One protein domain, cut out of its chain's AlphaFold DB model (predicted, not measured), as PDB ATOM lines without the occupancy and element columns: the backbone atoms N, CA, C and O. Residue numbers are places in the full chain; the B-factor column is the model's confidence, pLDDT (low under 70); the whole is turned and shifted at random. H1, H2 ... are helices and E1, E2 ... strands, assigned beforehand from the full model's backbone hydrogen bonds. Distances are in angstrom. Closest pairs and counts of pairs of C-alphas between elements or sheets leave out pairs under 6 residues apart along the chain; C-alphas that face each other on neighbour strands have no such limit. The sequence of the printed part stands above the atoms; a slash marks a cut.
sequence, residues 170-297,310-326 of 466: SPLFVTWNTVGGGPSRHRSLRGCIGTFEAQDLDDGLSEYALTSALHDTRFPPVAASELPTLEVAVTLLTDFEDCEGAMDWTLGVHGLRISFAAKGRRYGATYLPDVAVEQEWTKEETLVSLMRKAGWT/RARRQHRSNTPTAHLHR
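This is residues 170 to 297 and 310 to 326 of the 466 residues of the protein "AMME syndrome candidate gene 1 protein" of Verticillium alfalfae (strain VaMs.102 / ATCC MYA-4576 / FGSC 10136) (UniProt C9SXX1). Two lobes lie end to end, each an antiparallel sheet of four strands with one helix over one face: H1 covers the sheet E2 - E1 - E3 - E8, and H3 the sheet E4 - E7 - E5 - E6. The chain passes between the lobes from E3 to E4 and returns from E7 to E8, while the short H2 lies beside H3. The printed part has 145 residues, with three named helices and eight named strands in the order E1 E2 H1 E3 E4 E5 E6 H2 H3 E7 E8, mixed in class. It is only just compact, close to loose, with a radius of gyration of the C-alphas of 17.2 A and spans of 49 by 33 by 25 A.

In the first sheet, twisted, E1 (residues 172 to 179) and E2 (187 to 194) form a hairpin, with N 176 and O 191 2.8 A apart; E2 bends by 61 degrees at residue 190. E3 (230 to 236) is antiparallel to E1 at 159 degrees, with N 175 and O 233 2.9 A apart. E8 (322 to 325) is the edge strand beside E3, with N 232 and O 324 2.9 A apart. H1 (201 to 214) is on this sheet at a height of 8.1 A, making two layers, helix over sheet; it lies over E2 and E1, slantwise to the strands, at 55 degrees to E2 on the local plane. The closest C-alphas of H1 and E2 are those of Ser 212 and Ile 193, 4.7 A. E2, H1 and E3 form a split strand-helix-strand unit, two strands running the same way with E1 between them, and its crossover is right-handed. In the second sheet, E5 (254 to 262) and E6 (265 to 271) form a hairpin, with N 260 and O 267 3.1 A apart. E7 (310 to 315) is beside E5, N 257 and O 312 being 2.9 A apart, and E4 (240 to 242) is the edge strand beside E7, with N 241 and O 313 2.9 A apart. H3 (283 to 293) is on this sheet at a height of 9.0 A, again two layers, over E5 and E6; its closest C-alpha pair with E6 is Leu 290 and Ala 269, 5.8 A. H2 (275 to 278) and H3 are close but not clearly touching, C-alphas 276 and 286 being 6.2 A apart. Every O i to N i+4 pair is within hydrogen-bond range in H3 and 9 of 10 in H1; H2 is too short for such a pair.

E1, 22.4 A long, begins at C-alpha 172 (246.975, 165.602, 272.498). H1 is 19.3 A long, E5 25.3 A and H3 15.0 A. E8 ends at C-alpha 325 (246.452, 171.837, 254.385).

The farthest C-alphas, of Pro 183 and Lys 263, are 56.9 A apart. Residues 298 to 309 are not printed, with 17.9 A between C-alphas 297 and 310. The links H1 to E3 and E4 to E5 are long. The pLDDT is under 70 at residues 181 to 185, 310 to 311, 315 to 323 and 326.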
ATOM      1  N   SER A 170     247.017 169.736 277.921       82.69
ATOM      2  CA  SER A 170     245.988 168.784 277.464       82.69
ATOM      3  C   SER A 170     246.609 167.506 276.887       82.69
ATOM      4  O   SER A 170     247.688 167.567 276.299       82.69
ATOM      5  N   PRO A 171     245.959 166.334 277.022       85.56
ATOM      6  CA  PRO A 171     246.312 165.164 276.230       85.56
ATOM      7  C   PRO A 171     246.006 165.406 274.752       85.56
ATOM      8  O   PRO A 171     244.907 165.842 274.402       85.56
ATOM      9  N   LEU A 172     246.975 165.130 273.882       89.06
ATOM     10  CA  LEU A 172     246.975 165.602 272.498       89.06
ATOM     11  C   LEU A 172     247.407 164.521 271.507       89.06
ATOM     12  O   LEU A 172     248.211 163.647 271.825       89.06
ATOM     13  N   PHE A 173     246.878 164.613 270.289       89.50
ATOM     14  CA  PHE A 173     247.222 163.764 269.151       89.50
ATOM     15  C   PHE A 173     247.499 164.633 267.929       89.50
ATOM     16  O   PHE A 173     246.648 165.434 267.528       89.50
ATOM     17  N   VAL A 174     248.670 164.443 267.315       91.94
ATOM     18  CA  VAL A 174     249.022 165.073 266.038       91.94
ATOM     19  C   VAL A 174     248.992 164.011 264.948       91.94
ATOM     20  O   VAL A 174     249.638 162.966 265.043       91.94
ATOM     21  N   THR A 175     248.190 164.273 263.920       91.94
ATOM     22  CA  THR A 175     247.979 163.379 262.783       91.94
ATOM     23  C   THR A 175     248.367 164.084 261.492       91.94
ATOM     24  O   THR A 175     247.896 165.184 261.208       91.94
ATOM     25  N   TRP A 176     249.194 163.427 260.690       93.31
ATOM     26  CA  TRP A 176     249.582 163.851 259.353       93.31
ATOM     27  C   TRP A 176     248.853 163.004 258.318       93.31
ATOM     28  O   TRP A 176     248.870 161.776 258.387       93.31
ATOM     29  N   ASN A 177     248.268 163.659 257.320       91.06
ATOM     30  CA  ASN A 177     247.663 163.019 256.159       91.06
ATOM     31  C   ASN A 177     248.298 163.570 254.878       91.06
ATOM     32  O   ASN A 177     248.531 164.773 254.776       91.06
ATOM     33  N   THR A 178     248.538 162.730 253.873       90.44
ATOM     34  CA  THR A 178     248.817 163.197 252.506       90.44
ATOM     35  C   THR A 178     247.508 163.385 251.748       90.44
ATOM     36  O   THR A 178     246.582 162.583 251.878       90.44
ATOM     37  N   VAL A 179     247.416 164.450 250.950       86.50
ATOM     38  CA  VAL A 179     246.223 164.769 250.155       86.50
ATOM     39  C   VAL A 179     246.557 164.699 248.672       86.50
ATOM     40  O   VAL A 179     247.310 165.516 248.141       86.50
ATOM     41  N   GLY A 180     245.991 163.701 247.994       77.44
ATOM     42  CA  GLY A 180     246.228 163.465 246.574       77.44
ATOM     43  C   GLY A 180     245.675 164.587 245.692       77.44
ATOM     44  O   GLY A 180     244.550 165.048 245.880       77.44
ATOM     45  N   GLY A 181     246.439 164.985 244.671       67.88
ATOM     46  CA  GLY A 181     246.045 166.009 243.690       67.88
ATOM     47  C   GLY A 181     244.995 165.570 242.656       67.88
ATOM     48  O   GLY A 181     244.747 166.305 241.704       67.88
ATOM     49  N   GLY A 182     244.413 164.377 242.805       67.75
ATOM     50  CA  GLY A 182     243.375 163.849 241.915       67.75
ATOM     51  C   GLY A 182     241.983 164.451 242.169       67.75
ATOM     52  O   GLY A 182     241.758 165.074 243.210       67.75
ATOM     53  N   PRO A 183     241.013 164.230 241.259       62.19
ATOM     54  CA  PRO A 183     239.673 164.825 241.339       62.19
ATOM     55  C   PRO A 183     238.874 164.415 242.588       62.19
ATOM     56  O   PRO A 183     237.968 165.136 242.991       62.19
ATOM     57  N   SER A 184     239.224 163.294 243.226       61.66
ATOM     58  CA  SER A 184     238.615 162.802 244.468       61.66
ATOM     59  C   SER A 184     239.256 163.338 245.758       61.66
ATOM     60  O   SER A 184     238.738 163.053 246.832       61.66
ATOM     61  N   ARG A 185     240.381 164.078 245.685       68.75
ATOM     62  CA  ARG A 185     241.148 164.585 246.848       68.75
ATOM     63  C   ARG A 185     241.347 163.548 247.972       68.75
ATOM     64  O   ARG A 185     241.194 163.855 249.153       68.75
ATOM     65  N   HIS A 186     241.700 162.316 247.602       78.06
ATOM     66  CA  HIS A 186     241.888 161.231 248.567       78.06
ATOM     67  C   HIS A 186     242.902 161.615 249.660       78.06
ATOM     68  O   HIS A 186     244.029 162.018 249.355       78.06
ATOM     69  N   ARG A 187     242.487 161.483 250.924       85.56
ATOM     70  CA  ARG A 187     243.328 161.652 252.116       85.56
ATOM     71  C   ARG A 187     243.873 160.287 252.523       85.56
ATOM     72  O   ARG A 187     243.090 159.363 252.705       85.56
ATOM     73  N   SER A 188     245.187 160.163 252.676       89.50
ATOM     74  CA  SER A 188     245.829 158.952 253.200       89.50
ATOM     75  C   SER A 188     246.552 159.271 254.500       89.50
ATOM     76  O   SER A 188     247.219 160.303 254.586       89.50
ATOM     77  N   LEU A 189     246.451 158.391 255.498       92.38
ATOM     78  CA  LEU A 189     247.198 158.539 256.745       92.38
ATOM     79  C   LEU A 189     248.705 158.452 256.459       92.38
ATOM     80  O   LEU A 189     249.154 157.569 255.728       92.38
ATOM     81  N   ARG A 190     249.474 159.384 257.029       93.19
ATOM     82  CA  ARG A 190     250.926 159.511 256.828       93.19
ATOM     83  C   ARG A 190     251.742 159.392 258.119       93.19
ATOM     84  O   ARG A 190     252.941 159.122 258.039       93.19
ATOM     85  N   GLY A 191     251.087 159.584 259.264       93.00
ATOM     86  CA  GLY A 191     251.605 159.368 260.614       93.00
ATOM     87  C   GLY A 191     250.616 159.876 261.670       93.00
ATOM     88  O   GLY A 191     249.869 160.816 261.412       93.00
ATOM     89  N   CYS A 192     250.554 159.249 262.843       93.69
ATOM     90  CA  CYS A 192     249.674 159.650 263.946       93.69
ATOM     91  C   CYS A 192     250.237 159.169 265.286       93.69
ATOM     92  O   CYS A 192     250.196 157.974 265.583       93.69
ATOM     93  N   ILE A 193     250.736 160.104 266.098       90.88
ATOM     94  CA  ILE A 193     251.252 159.847 267.448       90.88
ATOM     95  C   ILE A 193     250.684 160.913 268.394       90.88
ATOM     96  O   ILE A 193     250.446 162.060 268.009       90.88
ATOM     97  N   GLY A 194     250.435 160.517 269.635       88.88
ATOM     98  CA  GLY A 194     249.844 161.353 270.673       88.88
ATOM     99  C   GLY A 194     249.928 160.681 272.033       88.88
ATOM    100  O   GLY A 194     250.371 159.535 272.141       88.88
ATOM    101  N   THR A 195     249.484 161.386 273.065       85.12
ATOM    102  CA  THR A 195     249.471 160.891 274.442       85.12
ATOM    103  C   THR A 195     248.144 161.167 275.136       85.12
ATOM    104  O   THR A 195     247.397 162.085 274.803       85.12
ATOM    105  N   PHE A 196     247.854 160.322 276.122       79.88
ATOM    106  CA  PHE A 196     246.692 160.426 276.995       79.88
ATOM    107  C   PHE A 196     247.025 161.006 278.380       79.88
ATOM    108  O   PHE A 196     246.138 161.144 279.228       79.88
ATOM    109  N   GLU A 197     248.292 161.338 278.621       80.69
ATOM    110  CA  GLU A 197     248.705 162.189 279.735       80.69
ATOM    111  C   GLU A 197     248.602 163.659 279.315       80.69
ATOM    112  O   GLU A 197     248.629 163.964 278.126       80.69
ATOM    113  N   ALA A 198     248.401 164.568 280.270       81.25
ATOM    114  CA  ALA A 198     248.329 165.988 279.943       81.25
ATOM    115  C   ALA A 198     249.748 166.504 279.661       81.25
ATOM    116  O   ALA A 198     250.685 166.116 280.359       81.25
ATOM    117  N   GLN A 199     249.916 167.304 278.611       84.94
ATOM    118  CA  GLN A 199     251.192 167.901 278.214       84.94
ATOM    119  C   GLN A 199     250.976 169.385 277.959       84.94
ATOM    120  O   GLN A 199     249.939 169.744 277.395       84.94
ATOM    121  N   ASP A 200     251.955 170.214 278.318       89.06
ATOM    122  CA  ASP A 200     251.981 171.619 277.923       89.06
ATOM    123  C   ASP A 200     251.885 171.745 276.395       89.06
ATOM    124  O   ASP A 200     252.607 171.068 275.659       89.06
ATOM    125  N   LEU A 201     250.974 172.589 275.902       86.19
ATOM    126  CA  LEU A 201     250.700 172.701 274.468       86.19
ATOM    127  C   LEU A 201     251.882 173.276 273.680       86.19
ATOM    128  O   LEU A 201     252.041 172.912 272.517       86.19
ATOM    129  N   ASP A 202     252.705 174.127 274.296       85.25
ATOM    130  CA  ASP A 202     253.907 174.687 273.671       85.25
ATOM    131  C   ASP A 202     254.910 173.569 273.330       85.25
ATOM    132  O   ASP A 202     255.117 173.243 272.161       85.25
ATOM    133  N   ASP A 203     255.485 172.894 274.326       87.50
ATOM    134  CA  ASP A 203     256.464 171.837 274.051       87.50
ATOM    135  C   ASP A 203     255.805 170.614 273.385       87.50
ATOM    136  O   ASP A 203     256.286 170.121 272.356       87.50
ATOM    137  N   GLY A 204     254.653 170.173 273.899       90.69
ATOM    138  CA  GLY A 204     253.967 168.953 273.480       90.69
ATOM    139  C   GLY A 204     253.475 168.972 272.032       90.69
ATOM    140  O   GLY A 204     253.664 167.989 271.314       90.69
ATOM    141  N   LEU A 205     252.896 170.071 271.530       91.44
ATOM    142  CA  LEU A 205     252.504 170.109 270.113       91.44
ATOM    143  C   LEU A 205     253.717 170.044 269.185       91.44
ATOM    144  O   LEU A 205     253.602 169.473 268.100       91.44
ATOM    145  N   SER A 206     254.873 170.577 269.594       93.44
ATOM    146  CA  SER A 206     256.099 170.505 268.798       93.44
ATOM    147  C   SER A 206     256.711 169.096 268.803       93.44
ATOM    148  O   SER A 206     257.012 168.555 267.733       93.44
ATOM    149  N   GLU A 207     256.808 168.451 269.972       94.69
ATOM    150  CA  GLU A 207     257.375 167.107 270.122       94.69
ATOM    151  C   GLU A 207     256.517 166.056 269.413       94.69
ATOM    152  O   GLU A 207     257.028 165.258 268.621       94.69
ATOM    153  N   TYR A 208     255.199 166.074 269.629       95.06
ATOM    154  CA  TYR A 208     254.303 165.098 269.017       95.06
ATOM    155  C   TYR A 208     254.097 165.359 267.517       95.06
ATOM    156  O   TYR A 208     253.910 164.397 266.770       95.06
ATOM    157  N   ALA A 209     254.231 166.599 267.026       95.00
ATOM    158  CA  ALA A 209     254.272 166.885 265.587       95.00
ATOM    159  C   ALA A 209     255.508 166.290 264.898       95.00
ATOM    160  O   ALA A 209     255.377 165.683 263.834       95.00
ATOM    161  N   LEU A 210     256.690 166.412 265.511       95.69
ATOM    162  CA  LEU A 210     257.920 165.806 264.992       95.69
ATOM    163  C   LEU A 210     257.886 164.279 265.105       95.69
ATOM    164  O   LEU A 210     258.174 163.583 264.132       95.69
ATOM    165  N   THR A 211     257.460 163.747 266.250       95.81
ATOM    166  CA  THR A 211     257.393 162.301 266.504       95.81
ATOM    167  C   THR A 211     256.411 161.610 265.553       95.81
ATOM    168  O   THR A 211     256.759 160.598 264.946       95.81
ATOM    169  N   SER A 212     255.226 162.187 265.326       95.44
ATOM    170  CA  SER A 212     254.247 161.656 264.362       95.44
ATOM    171  C   SER A 212     254.686 161.757 262.896       95.44
ATOM    172  O   SER A 212     254.198 160.982 262.079       95.44
ATOM    173  N   ALA A 213     255.607 162.662 262.547       95.06
ATOM    174  CA  ALA A 213     256.138 162.796 261.187       95.06
ATOM    175  C   ALA A 213     257.410 161.965 260.925       95.06
ATOM    176  O   ALA A 213     257.670 161.581 259.785       95.06
ATOM    177  N   LEU A 214     258.239 161.731 261.949       95.88
ATOM    178  CA  LEU A 214     259.612 161.227 261.788       95.88
ATOM    179  C   LEU A 214     259.886 159.907 262.527       95.88
ATOM    180  O   LEU A 214     260.876 159.241 262.217       95.88
ATOM    181  N   HIS A 215     259.050 159.534 263.501       94.69
ATOM    182  CA  HIS A 215     259.284 158.403 264.411       94.69
ATOM    183  C   HIS A 215     258.084 157.444 264.549       94.69
ATOM    184  O   HIS A 215     258.170 156.459 265.281       94.69
ATOM    185  N   ASP A 216     256.992 157.671 263.813       94.56
ATOM    186  CA  ASP A 216     255.905 156.701 263.656       94.56
ATOM    187  C   ASP A 216     256.381 155.505 262.815       94.56
ATOM    188  O   ASP A 216     256.449 155.571 261.590       94.56
ATOM    189  N   THR A 217     256.720 154.396 263.478       92.19
ATOM    190  CA  THR A 217     257.361 153.219 262.865       92.19
ATOM    191  C   THR A 217     256.518 152.494 261.812       92.19
ATOM    192  O   THR A 217     257.039 151.615 261.128       92.19
ATOM    193  N   ARG A 218     255.240 152.860 261.646       92.00
ATOM    194  CA  ARG A 218     254.366 152.358 260.572       92.00
ATOM    195  C   ARG A 218     254.681 152.980 259.208       92.00
ATOM    196  O   ARG A 218     254.265 152.435 258.189       92.00
ATOM    197  N   PHE A 219     255.391 154.109 259.176       94.12
ATOM    198  CA  PHE A 219     255.647 154.891 257.968       94.12
ATOM    199  C   PHE A 219     257.131 155.297 257.867       94.12
ATOM    200  O   PHE A 219     257.806 155.454 258.884       94.12
ATOM    201  N   PRO A 220     257.681 155.517 256.657       94.12
ATOM    202  CA  PRO A 220     258.996 156.143 256.521       94.12
ATOM    203  C   PRO A 220     258.951 157.604 257.017       94.12
ATOM    204  O   PRO A 220     257.914 158.254 256.857       94.12
ATOM    205  N   PRO A 221     260.045 158.179 257.551       96.25
ATOM    206  CA  PRO A 221     260.073 159.585 257.964       96.25
ATOM    207  C   PRO A 221     259.641 160.542 256.842       96.25
ATOM    208  O   PRO A 221     259.976 160.329 255.676       96.25
ATOM    209  N   VAL A 222     258.882 161.586 257.181       93.94
ATOM    210  CA  VAL A 222     258.378 162.589 256.226       93.94
ATOM    211  C   VAL A 222     259.518 163.366 255.564       93.94
ATOM    212  O   VAL A 222     260.343 163.989 256.232       93.94
ATOM    213  N   ALA A 223     259.531 163.382 254.231       92.19
ATOM    214  CA  ALA A 223     260.489 164.148 253.443       92.19
ATOM    215  C   ALA A 223     260.027 165.600 253.218       92.19
ATOM    216  O   ALA A 223     258.841 165.888 253.051       92.19
ATOM    217  N   ALA A 224     260.982 166.530 253.095       91.12
ATOM    218  CA  ALA A 224     260.697 167.948 252.832       91.12
ATOM    219  C   ALA A 224     259.902 168.199 251.528       91.12
ATOM    220  O   ALA A 224     259.198 169.201 251.411       91.12
ATOM    221  N   SER A 225     259.967 167.276 250.563       90.00
ATOM    222  CA  SER A 225     259.169 167.292 249.331       90.00
ATOM    223  C   SER A 225     257.683 166.982 249.538       90.00
ATOM    224  O   SER A 225     256.880 167.350 248.687       90.00
ATOM    225  N   GLU A 226     257.303 166.327 250.640       89.69
ATOM    226  CA  GLU A 226     255.906 165.984 250.955       89.69
ATOM    227  C   GLU A 226     255.150 167.156 251.599       89.69
ATOM    228  O   GLU A 226     253.930 167.252 251.465       89.69
ATOM    229  N   LEU A 227     255.869 168.090 252.239       89.81
ATOM    230  CA  LEU A 227     255.322 169.269 252.930       89.81
ATOM    231  C   LEU A 227     254.234 170.053 252.159       89.81
ATOM    232  O   LEU A 227     253.309 170.520 252.821       89.81
ATOM    233  N   PRO A 228     254.280 170.234 250.819       88.94
ATOM    234  CA  PRO A 228     253.236 170.937 250.057       88.94
ATOM    235  C   PRO A 228     251.979 170.095 249.759       88.94
ATOM    236  O   PRO A 228     251.057 170.584 249.112       88.94
ATOM    237  N   THR A 229     251.961 168.827 250.169       89.62
ATOM    238  CA  THR A 229     250.847 167.873 249.993       89.62
ATOM    239  C   THR A 229     250.325 167.319 251.319       89.62
ATOM    240  O   THR A 229     249.453 166.450 251.323       89.62
ATOM    241  N   LEU A 230     250.856 167.806 252.444       90.69
ATOM    242  CA  LEU A 230     250.414 167.411 253.774       90.69
ATOM    243  C   LEU A 230     249.238 168.258 254.261       90.69
ATOM    244  O   LEU A 230     249.161 169.476 254.061       90.69
ATOM    245  N   GLU A 231     248.366 167.576 254.988       92.12
ATOM    246  CA  GLU A 231     247.369 168.126 255.883       92.12
ATOM    247  C   GLU A 231     247.709 167.679 257.309       92.12
ATOM    248  O   GLU A 231     247.927 166.490 257.546       92.12
ATOM    249  N   VAL A 232     247.762 168.623 258.251       92.00
ATOM    250  CA  VAL A 232     247.879 168.317 259.681       92.00
ATOM    251  C   VAL A 232     246.505 168.396 260.331       92.00
ATOM    252  O   VAL A 232     245.699 169.268 259.996       92.00
ATOM    253  N   ALA A 233     246.261 167.480 261.258       88.88
ATOM    254  CA  ALA A 233     245.041 167.353 262.026       88.88
ATOM    255  C   ALA A 233     245.420 167.252 263.514       88.88
ATOM    256  O   ALA A 233     246.086 166.298 263.926       88.88
ATOM    257  N   VAL A 234     245.052 168.267 264.304       88.56
ATOM    258  CA  VAL A 234     245.386 168.368 265.739       88.56
ATOM    259  C   VAL A 234     244.136 168.120 266.572       88.56
ATOM    260  O   VAL A 234     243.159 168.864 266.462       88.56
ATOM    261  N   THR A 235     244.181 167.099 267.426       85.75
ATOM    262  CA  THR A 235     243.087 166.725 268.330       85.75
ATOM    263  C   THR A 235     243.548 166.883 269.775       85.75
ATOM    264  O   THR A 235     244.427 166.154 270.230       85.75
ATOM    265  N   LEU A 236     242.935 167.826 270.494       84.81
ATOM    266  CA  LEU A 236     243.104 168.018 271.937       84.81
ATOM    267  C   LEU A 236     241.950 167.335 272.675       84.81
ATOM    268  O   LEU A 236     240.788 167.482 272.284       84.81
ATOM    269  N   LEU A 237     242.257 166.586 273.733       80.00
ATOM    270  CA  LEU A 237     241.272 165.852 274.522       80.00
ATOM    271  C   LEU A 237     240.915 166.647 275.784       80.00
ATOM    272  O   LEU A 237     241.577 166.570 276.819       80.00
ATOM    273  N   THR A 238     239.850 167.434 275.677       74.94
ATOM    274  CA  THR A 238     239.279 168.252 276.757       74.94
ATOM    275  C   THR A 238     238.121 167.530 277.451       74.94
ATOM    276  O   THR A 238     237.670 166.482 276.990       74.94
ATOM    277  N   ASP A 239     237.606 168.106 278.540       71.12
ATOM    278  CA  ASP A 239     236.306 167.731 279.120       71.12
ATOM    279  C   ASP A 239     236.221 166.273 279.650       71.12
ATOM    280  O   ASP A 239     235.247 165.556 279.423       71.12
ATOM    281  N   PHE A 240     237.256 165.830 280.379       75.62
ATOM    282  CA  PHE A 240     237.268 164.552 281.115       75.62
ATOM    283  C   PHE A 240     236.563 164.661 282.484       75.62
ATOM    284  O   PHE A 240     237.160 165.147 283.452       75.62
ATOM    285  N   GLU A 241     235.345 164.131 282.582       82.44
ATOM    286  CA  GLU A 241     234.564 163.990 283.822       82.44
ATOM    287  C   GLU A 241     235.018 162.757 284.626       82.44
ATOM    288  O   GLU A 241     235.315 161.717 284.037       82.44
ATOM    289  N   ASP A 242     235.043 162.822 285.964       83.31
ATOM    290  CA  ASP A 242     235.130 161.610 286.800       83.31
ATOM    291  C   ASP A 242     233.796 160.845 286.750       83.31
ATOM    292  O   ASP A 242     232.732 161.436 286.913       83.31
ATOM    293  N   CYS A 243     233.857 159.529 286.533       83.62
ATOM    294  CA  CYS A 243     232.699 158.638 286.621       83.62
ATOM    295  C   CYS A 243     232.314 158.390 288.089       83.62
ATOM    296  O   CYS A 243     233.194 158.165 288.923       83.62
ATOM    297  N   GLU A 244     231.015 158.307 288.396       81.81
ATOM    298  CA  GLU A 244     230.525 157.969 289.746       81.81
ATOM    299  C   GLU A 244     230.885 156.528 290.154       81.81
ATOM    300  O   GLU A 244     231.072 156.216 291.330       81.81
ATOM    301  N   GLY A 245     231.046 155.642 289.167       80.31
ATOM    302  CA  GLY A 245     231.540 154.280 289.341       80.31
ATOM    303  C   GLY A 245     232.177 153.739 288.062       80.31
ATOM    304  O   GLY A 245     232.034 154.311 286.986       80.31
ATOM    305  N   ALA A 246     232.866 152.597 288.143       82.88
ATOM    306  CA  ALA A 246     233.613 152.045 287.002       82.88
ATOM    307  C   ALA A 246     232.757 151.779 285.740       82.88
ATOM    308  O   ALA A 246     233.291 151.758 284.634       82.88
ATOM    309  N   MET A 247     231.440 151.605 285.901       84.31
ATOM    310  CA  MET A 247     230.485 151.273 284.831       84.31
ATOM    311  C   MET A 247     229.651 152.479 284.348       84.31
ATOM    312  O   MET A 247     228.803 152.324 283.462       84.31
ATOM    313  N   ASP A 248     229.881 153.667 284.927       86.44
ATOM    314  CA  ASP A 248     229.152 154.923 284.682       86.44
ATOM    315  C   ASP A 248     229.630 155.627 283.391       86.44
ATOM    316  O   ASP A 248     230.234 156.705 283.364       86.44
ATOM    317  N   TRP A 249     229.408 154.939 282.275       87.44
ATOM    318  CA  TRP A 249     229.738 155.386 280.924       87.44
ATOM    319  C   TRP A 249     228.968 154.577 279.871       87.44
ATOM    320  O   TRP A 249     228.412 153.520 280.181       87.44
ATOM    321  N   THR A 250     228.956 155.043 278.620       86.44
ATOM    322  CA  THR A 250     228.180 154.435 277.527       86.44
ATOM    323  C   THR A 250     229.088 154.068 276.351       86.44
ATOM    324  O   THR A 250     229.831 154.916 275.853       86.44
ATOM    325  N   LEU A 251     229.013 152.807 275.909       87.00
ATOM    326  CA  LEU A 251     229.731 152.269 274.742       87.00
ATOM    327  C   LEU A 251     229.440 153.115 273.488       87.00
ATOM    328  O   LEU A 251     228.308 153.550 273.292       87.00
ATOM    329  N   GLY A 252     230.460 153.398 272.670       80.88
ATOM    330  CA  GLY A 252     230.347 154.214 271.450       80.88
ATOM    331  C   GLY A 252     230.137 155.722 271.664       80.88
ATOM    332  O   GLY A 252     230.360 156.508 270.743       80.88
ATOM    333  N   VAL A 253     229.744 156.151 272.869       82.56
ATOM    334  CA  VAL A 253     229.475 157.562 273.196       82.56
ATOM    335  C   VAL A 253     230.593 158.175 274.036       82.56
ATOM    336  O   VAL A 253     230.919 159.347 273.849       82.56
ATOM    337  N   HIS A 254     231.193 157.409 274.952       84.81
ATOM    338  CA  HIS A 254     232.218 157.901 275.876       84.81
ATOM    339  C   HIS A 254     233.585 157.254 275.627       84.81
ATOM    340  O   HIS A 254     233.711 156.032 275.620       84.81
ATOM    341  N   GLY A 255     234.622 158.084 275.505       85.06
ATOM    342  CA  GLY A 255     236.009 157.662 275.680       85.06
ATOM    343  C   GLY A 255     236.307 157.450 277.164       85.06
ATOM    344  O   GLY A 255     235.650 158.035 278.026       85.06
ATOM    345  N   LEU A 256     237.297 156.618 277.475       87.44
ATOM    346  CA  LEU A 256     237.617 156.206 278.843       87.44
ATOM    347  C   LEU A 256     239.089 156.386 279.139       87.44
ATOM    348  O   LEU A 256     239.896 155.738 278.485       87.44
ATOM    349  N   ARG A 257     239.428 157.162 280.171       86.31
ATOM    350  CA  ARG A 257     240.773 157.263 280.753       86.31
ATOM    351  C   ARG A 257     240.750 156.675 282.158       86.31
ATOM    352  O   ARG A 257     240.097 157.229 283.036       86.31
ATOM    353  N   ILE A 258     241.470 155.581 282.399       87.19
ATOM    354  CA  ILE A 258     241.624 155.020 283.749       87.19
ATOM    355  C   ILE A 258     242.936 155.477 284.387       87.19
ATOM    356  O   ILE A 258     243.964 155.574 283.718       87.19
ATOM    357  N   SER A 259     242.921 155.703 285.702       86.31
ATOM    358  CA  SER A 259     244.133 155.808 286.515       86.31
ATOM    359  C   SER A 259     243.953 155.101 287.856       86.31
ATOM    360  O   SER A 259     242.942 155.273 288.539       86.31
ATOM    361  N   PHE A 260     244.939 154.285 288.224       86.06
ATOM    362  CA  PHE A 260     244.967 153.527 289.475       86.06
ATOM    363  C   PHE A 260     246.410 153.282 289.935       86.06
ATOM    364  O   PHE A 260     247.366 153.524 289.196       86.06
ATOM    365  N   ALA A 261     246.581 152.799 291.165       85.44
ATOM    366  CA  ALA A 261     247.880 152.401 291.700       85.44
ATOM    367  C   ALA A 261     247.838 150.950 292.196       85.44
ATOM    368  O   ALA A 261     246.880 150.535 292.845       85.44
ATOM    369  N   ALA A 262     248.886 150.180 291.910       82.25
ATOM    370  CA  ALA A 262     249.041 148.804 292.373       82.25
ATOM    371  C   ALA A 262     250.527 148.492 292.611       82.25
ATOM    372  O   ALA A 262     251.386 148.937 291.855       82.25
ATOM    373  N   LYS A 263     250.853 147.726 293.662       83.25
ATOM    374  CA  LYS A 263     252.245 147.344 294.003       83.25
ATOM    375  C   LYS A 263     253.232 148.539 294.020       83.25
ATOM    376  O   LYS A 263     254.356 148.423 293.547       83.25
ATOM    377  N   GLY A 264     252.788 149.704 294.501       82.75
ATOM    378  CA  GLY A 264     253.585 150.942 294.544       82.75
ATOM    379  C   GLY A 264     253.783 151.665 293.201       82.75
ATOM    380  O   GLY A 264     254.362 152.745 293.182       82.75
ATOM    381  N   ARG A 265     253.288 151.123 292.080       82.31
ATOM    382  CA  ARG A 265     253.358 151.744 290.748       82.31
ATOM    383  C   ARG A 265     252.017 152.366 290.366       82.31
ATOM    384  O   ARG A 265     250.961 151.827 290.700       82.31
ATOM    385  N   ARG A 266     252.060 153.487 289.643       84.94
ATOM    386  CA  ARG A 266     250.887 154.072 288.974       84.94
ATOM    387  C   ARG A 266     250.678 153.396 287.621       84.94
ATOM    388  O   ARG A 266     251.647 153.039 286.955       84.94
ATOM    389  N   TYR A 267     249.417 153.250 287.244       84.81
ATOM    390  CA  TYR A 267     248.959 152.678 285.985       84.81
ATOM    391  C   TYR A 267     247.951 153.638 285.351       84.81
ATOM    392  O   TYR A 267     247.121 154.232 286.051       84.81
ATOM    393  N   GLY A 268     248.018 153.788 284.031       85.62
ATOM    394  CA  GLY A 268     247.100 154.613 283.259       85.62
ATOM    395  C   GLY A 268     246.971 154.107 281.828       85.62
ATOM    396  O   GLY A 268     247.940 153.629 281.246       85.62
ATOM    397  N   ALA A 269     245.762 154.178 281.281       84.88
ATOM    398  CA  ALA A 269     245.469 153.874 279.884       84.88
ATOM    399  C   ALA A 269     244.160 154.541 279.467       84.88
ATOM    400  O   ALA A 269     243.299 154.806 280.310       84.88
ATOM    401  N   THR A 270     244.002 154.742 278.159       86.31
ATOM    402  CA  THR A 270     242.803 155.357 277.586       86.31
ATOM    403  C   THR A 270     242.355 154.647 276.310       86.31
ATOM    404  O   THR A 270     243.190 154.137 275.553       86.31
ATOM    405  N   TYR A 271     241.048 154.646 276.053       86.06
ATOM    406  CA  TYR A 271     240.439 154.335 274.756       86.06
ATOM    407  C   TYR A 271     239.554 155.495 274.285       86.06
ATOM    408  O   TYR A 271     238.947 156.198 275.093       86.06
ATOM    409  N   LEU A 272     239.487 155.662 272.964       85.12
ATOM    410  CA  LEU A 272     238.516 156.522 272.284       85.12
ATOM    411  C   LEU A 272     237.130 155.834 272.276       85.12
ATOM    412  O   LEU A 272     237.088 154.613 272.452       85.12
ATOM    413  N   PRO A 273     236.016 156.571 272.074       80.94
ATOM    414  CA  PRO A 273     234.660 156.014 272.166       80.94
ATOM    415  C   PRO A 273     234.417 154.798 271.263       80.94
ATOM    416  O   PRO A 273     233.715 153.864 271.651       80.94
ATOM    417  N   ASP A 274     235.001 154.819 270.066       79.25
ATOM    418  CA  ASP A 274     234.724 153.862 268.997       79.25
ATOM    419  C   ASP A 274     235.417 152.499 269.227       79.25
ATOM    420  O   ASP A 274     234.865 151.464 268.861       79.25
ATOM    421  N   VAL A 275     236.558 152.457 269.936       86.00
ATOM    422  CA  VAL A 275     237.403 151.244 270.086       86.00
ATOM    423  C   VAL A 275     236.667 150.074 270.745       86.00
ATOM    424  O   VAL A 275     236.881 148.922 270.381       86.00
ATOM    425  N   ALA A 276     235.798 150.345 271.721       87.06
ATOM    426  CA  ALA A 276     235.022 149.291 272.379       87.06
ATOM    427  C   ALA A 276     233.927 148.711 271.462       87.06
ATOM    428  O   ALA A 276     233.548 147.555 271.619       87.06
ATOM    429  N   VAL A 277     233.446 149.497 270.492       88.06
ATOM    430  CA  VAL A 277     232.439 149.078 269.505       88.06
ATOM    431  C   VAL A 277     233.101 148.317 268.356       88.06
ATOM    432  O   VAL A 277     232.628 147.250 267.989       88.06
ATOM    433  N   GLU A 278     234.239 148.805 267.850       88.44
ATOM    434  CA  GLU A 278     235.051 148.150 266.805       88.44
ATOM    435  C   GLU A 278     235.595 146.767 267.208       88.44
ATOM    436  O   GLU A 278     236.049 146.009 266.354       88.44
ATOM    437  N   GLN A 279     235.609 146.456 268.506       88.94
ATOM    438  CA  GLN A 279     236.058 145.174 269.059       88.94
ATOM    439  C   GLN A 279     234.911 144.350 269.673       88.94
ATOM    440  O   GLN A 279     235.174 143.312 270.278       88.94
ATOM    441  N   GLU A 280     233.661 144.817 269.552       90.75
ATOM    442  CA  GLU A 280     232.448 144.191 270.107       90.75
ATOM    443  C   GLU A 280     232.511 143.899 271.628       90.75
ATOM    444  O   GLU A 280     231.856 142.989 272.135       90.75
ATOM    445  N   TRP A 281     233.291 144.680 272.388       92.06
ATOM    446  CA  TRP A 281     233.533 144.442 273.817       92.06
ATOM    447  C   TRP A 281     232.406 144.956 274.717       92.06
ATOM    448  O   TRP A 281     231.922 146.084 274.584       92.06
ATOM    449  N   THR A 282     232.082 144.176 275.751       91.44
ATOM    450  CA  THR A 282     231.279 144.652 276.889       91.44
ATOM    451  C   THR A 282     232.010 145.743 277.687       91.44
ATOM    452  O   THR A 282     233.209 146.003 277.505       91.44
ATOM    453  N   LYS A 283     231.307 146.399 278.621       89.19
ATOM    454  CA  LYS A 283     231.927 147.419 279.487       89.19
ATOM    455  C   LYS A 283     233.011 146.805 280.376       89.19
ATOM    456  O   LYS A 283     234.083 147.376 280.571       89.19
ATOM    457  N   GLU A 284     232.720 145.623 280.894       89.56
ATOM    458  CA  GLU A 284     233.543 144.801 281.764       89.56
ATOM    459  C   GLU A 284     234.849 144.409 281.056       89.56
ATOM    460  O   GLU A 284     235.944 144.641 281.579       89.56
ATOM    461  N   GLU A 285     234.747 143.890 279.830       90.50
ATOM    462  CA  GLU A 285     235.896 143.526 278.996       90.50
ATOM    463  C   GLU A 285     236.717 144.749 278.595       90.50
ATOM    464  O   GLU A 285     237.942 144.714 278.703       90.50
ATOM    465  N   THR A 286     236.065 145.859 278.234       90.62
ATOM    466  CA  THR A 286     236.737 147.127 277.915       90.62
ATOM    467  C   THR A 286     237.607 147.607 279.083       90.62
ATOM    468  O   THR A 286     238.757 147.995 278.877       90.62
ATOM    469  N   LEU A 287     237.111 147.529 280.324       89.00
ATOM    470  CA  LEU A 287     237.873 147.899 281.523       89.00
ATOM    471  C   LEU A 287     239.036 146.938 281.805       89.00
ATOM    472  O   LEU A 287     240.138 147.390 282.126       89.00
ATOM    473  N   VAL A 288     238.835 145.626 281.661       89.38
ATOM    474  CA  VAL A 288     239.916 144.634 281.816       89.38
ATOM    475  C   VAL A 288     240.987 144.823 280.734       89.38
ATOM    476  O   VAL A 288     242.182 144.752 281.030       89.38
ATOM    477  N   SER A 289     240.576 145.123 279.502       90.38
ATOM    478  CA  SER A 289     241.454 145.430 278.372       90.38
ATOM    479  C   SER A 289     242.243 146.725 278.611       90.38
ATOM    480  O   SER A 289     243.466 146.728 278.473       90.38
ATOM    481  N   LEU A 290     241.602 147.785 279.129       89.12
ATOM    482  CA  LEU A 290     242.275 149.015 279.575       89.12
ATOM    483  C   LEU A 290     243.328 148.753 280.659       89.12
ATOM    484  O   LEU A 290     244.437 149.276 280.567       89.12
ATOM    485  N   MET A 291     243.026 147.938 281.676       88.69
ATOM    486  CA  MET A 291     244.004 147.615 282.725       88.69
ATOM    487  C   MET A 291     245.203 146.838 282.159       88.69
ATOM    488  O   MET A 291     246.346 147.156 282.489       88.69
ATOM    489  N   ARG A 292     244.970 145.880 281.248       88.62
ATOM    490  CA  ARG A 292     246.049 145.178 280.528       88.62
ATOM    491  C   ARG A 292     246.879 146.144 279.676       88.62
ATOM    492  O   ARG A 292     248.104 146.110 279.760       88.62
ATOM    493  N   LYS A 293     246.231 147.051 278.932       88.31
ATOM    494  CA  LYS A 293     246.868 148.110 278.125       88.31
ATOM    495  C   LYS A 293     247.704 149.077 278.972       88.31
ATOM    496  O   LYS A 293     248.747 149.526 278.514       88.31
ATOM    497  N   ALA A 294     247.301 149.341 280.216       85.50
ATOM    498  CA  ALA A 294     248.084 150.117 281.179       85.50
ATOM    499  C   ALA A 294     249.353 149.387 281.677       85.50
ATOM    500  O   ALA A 294     250.126 149.959 282.440       85.50
ATOM    501  N   GLY A 295     249.557 148.118 281.301       83.81
ATOM    502  CA  GLY A 295     250.649 147.270 281.779       83.81
ATOM    503  C   GLY A 295     250.341 146.514 283.077       83.81
ATOM    504  O   GLY A 295     251.262 145.988 283.706       83.81
ATOM    505  N   TRP A 296     249.077 146.450 283.514       83.88
ATOM    506  CA  TRP A 296     248.688 145.674 284.693       83.88
ATOM    507  C   TRP A 296     248.316 144.238 284.317       83.88
ATOM    508  O   TRP A 296     247.228 143.948 283.818       83.88
ATOM    509  N   THR A 297     249.229 143.311 284.602       77.50
ATOM    510  CA  THR A 297     248.974 141.872 284.533       77.50
ATOM    511  C   THR A 297     248.321 141.383 285.825       77.50
ATOM    512  O   THR A 297     248.934 141.340 286.896       77.50
ATOM    513  N   ARG A 310     240.054 155.214 289.457       61.84
ATOM    514  CA  ARG A 310     239.365 156.376 288.881       61.84
ATOM    515  C   ARG A 310     239.253 156.181 287.375       61.84
ATOM    516  O   ARG A 310     240.249 156.274 286.658       61.84
ATOM    517  N   ALA A 311     238.042 155.877 286.924       68.38
ATOM    518  CA  ALA A 311     237.656 156.024 285.532       68.38
ATOM    519  C   ALA A 311     237.208 157.472 285.311       68.38
ATOM    520  O   ALA A 311     236.398 157.998 286.073       68.38
ATOM    521  N   ARG A 312     237.736 158.100 284.263       73.31
ATOM    522  CA  ARG A 312     237.192 159.327 283.700       73.31
ATOM    523  C   ARG A 312     236.557 159.031 282.360       73.31
ATOM    524  O   ARG A 312     237.207 158.423 281.503       73.31
ATOM    525  N   ARG A 313     235.326 159.493 282.171       74.00
ATOM    526  CA  ARG A 313     234.689 159.522 280.859       74.00
ATOM    527  C   ARG A 313     235.027 160.829 280.159       74.00
ATOM    528  O   ARG A 313     235.076 161.890 280.769       74.00
ATOM    529  N   GLN A 314     235.223 160.740 278.859       72.94
ATOM    530  CA  GLN A 314     235.184 161.879 277.964       72.94
ATOM    531  C   GLN A 314     233.958 161.675 277.086       72.94
ATOM    532  O   GLN A 314     233.881 160.662 276.390       72.94
ATOM    533  N   HIS A 315     232.984 162.584 277.111       55.44
ATOM    534  CA  HIS A 315     231.920 162.516 276.107       55.44
ATOM    535  C   HIS A 315     232.557 162.649 274.719       55.44
ATOM    536  O   HIS A 315     233.528 163.391 274.567       55.44
ATOM    537  N   ARG A 316     231.997 162.000 273.690       50.38
ATOM    538  CA  ARG A 316     232.278 162.350 272.293       50.38
ATOM    539  C   ARG A 316     231.829 163.791 272.061       50.38
ATOM    540  O   ARG A 316     230.694 164.060 271.669       50.38
ATOM    541  N   SER A 317     232.693 164.741 272.376       40.66
ATOM    542  CA  SER A 317     232.647 166.047 271.767       40.66
ATOM    543  C   SER A 317     233.030 165.843 270.305       40.66
ATOM    544  O   SER A 317     234.055 165.247 269.990       40.66
ATOM    545  N   ASN A 318     232.234 166.394 269.393       37.25
ATOM    546  CA  ASN A 318     232.782 166.809 268.110       37.25
ATOM    547  C   ASN A 318     233.609 168.082 268.374       37.25
ATOM    548  O   ASN A 318     233.234 169.172 267.943       37.25
ATOM    549  N   THR A 319     234.681 167.970 269.173       43.25
ATOM    550  CA  THR A 319     235.760 168.957 269.165       43.25
ATOM    551  C   THR A 319     236.247 169.002 267.723       43.25
ATOM    552  O   THR A 319     236.614 167.957 267.185       43.25
ATOM    553  N   PRO A 320     236.196 170.158 267.040       48.25
ATOM    554  CA  PRO A 320     236.749 170.232 265.707       48.25
ATOM    555  C   PRO A 320     238.254 170.042 265.847       48.25
ATOM    556  O   PRO A 320     238.967 170.935 266.304       48.25
ATOM    557  N   THR A 321     238.724 168.857 265.461       56.69
ATOM    558  CA  THR A 321     240.111 168.647 265.070       56.69
ATOM    559  C   THR A 321     240.462 169.783 264.126       56.69
ATOM    560  O   THR A 321     239.800 169.974 263.103       56.69
ATOM    561  N   ALA A 322     241.445 170.599 264.486       58.56
ATOM    562  CA  ALA A 322     241.848 171.666 263.593       58.56
ATOM    563  C   ALA A 322     242.568 171.011 262.408       58.56
ATOM    564  O   ALA A 322     243.521 170.253 262.600       58.56
ATOM    565  N   HIS A 323     242.058 171.246 261.198       65.62
ATOM    566  CA  HIS A 323     242.619 170.740 259.947       65.62
ATOM    567  C   HIS A 323     243.248 171.896 259.178       65.62
ATOM    568  O   HIS A 323     242.579 172.891 258.891       65.62
ATOM    569  N   LEU A 324     244.510 171.746 258.777       74.50
ATOM    570  CA  LEU A 324     245.177 172.700 257.896       74.50
ATOM    571  C   LEU A 324     245.943 171.961 256.802       74.50
ATOM    572  O   LEU A 324     246.714 171.054 257.084       74.50
ATOM    573  N   HIS A 325     245.758 172.380 255.552       72.00
ATOM    574  CA  HIS A 325     246.452 171.837 254.385       72.00
ATOM    575  C   HIS A 325     247.425 172.878 253.825       72.00
ATOM    576  O   HIS A 325     247.009 173.973 253.433       72.00
ATOM    577  N   ARG A 326     248.711 172.537 253.691       63.88
ATOM    578  CA  ARG A 326     249.708 173.457 253.120       63.88
ATOM    579  C   ARG A 326     249.549 173.514 251.599       63.88
ATOM    580  O   ARG A 326     249.886 172.573 250.899       63.88
TER     581      ARG A 326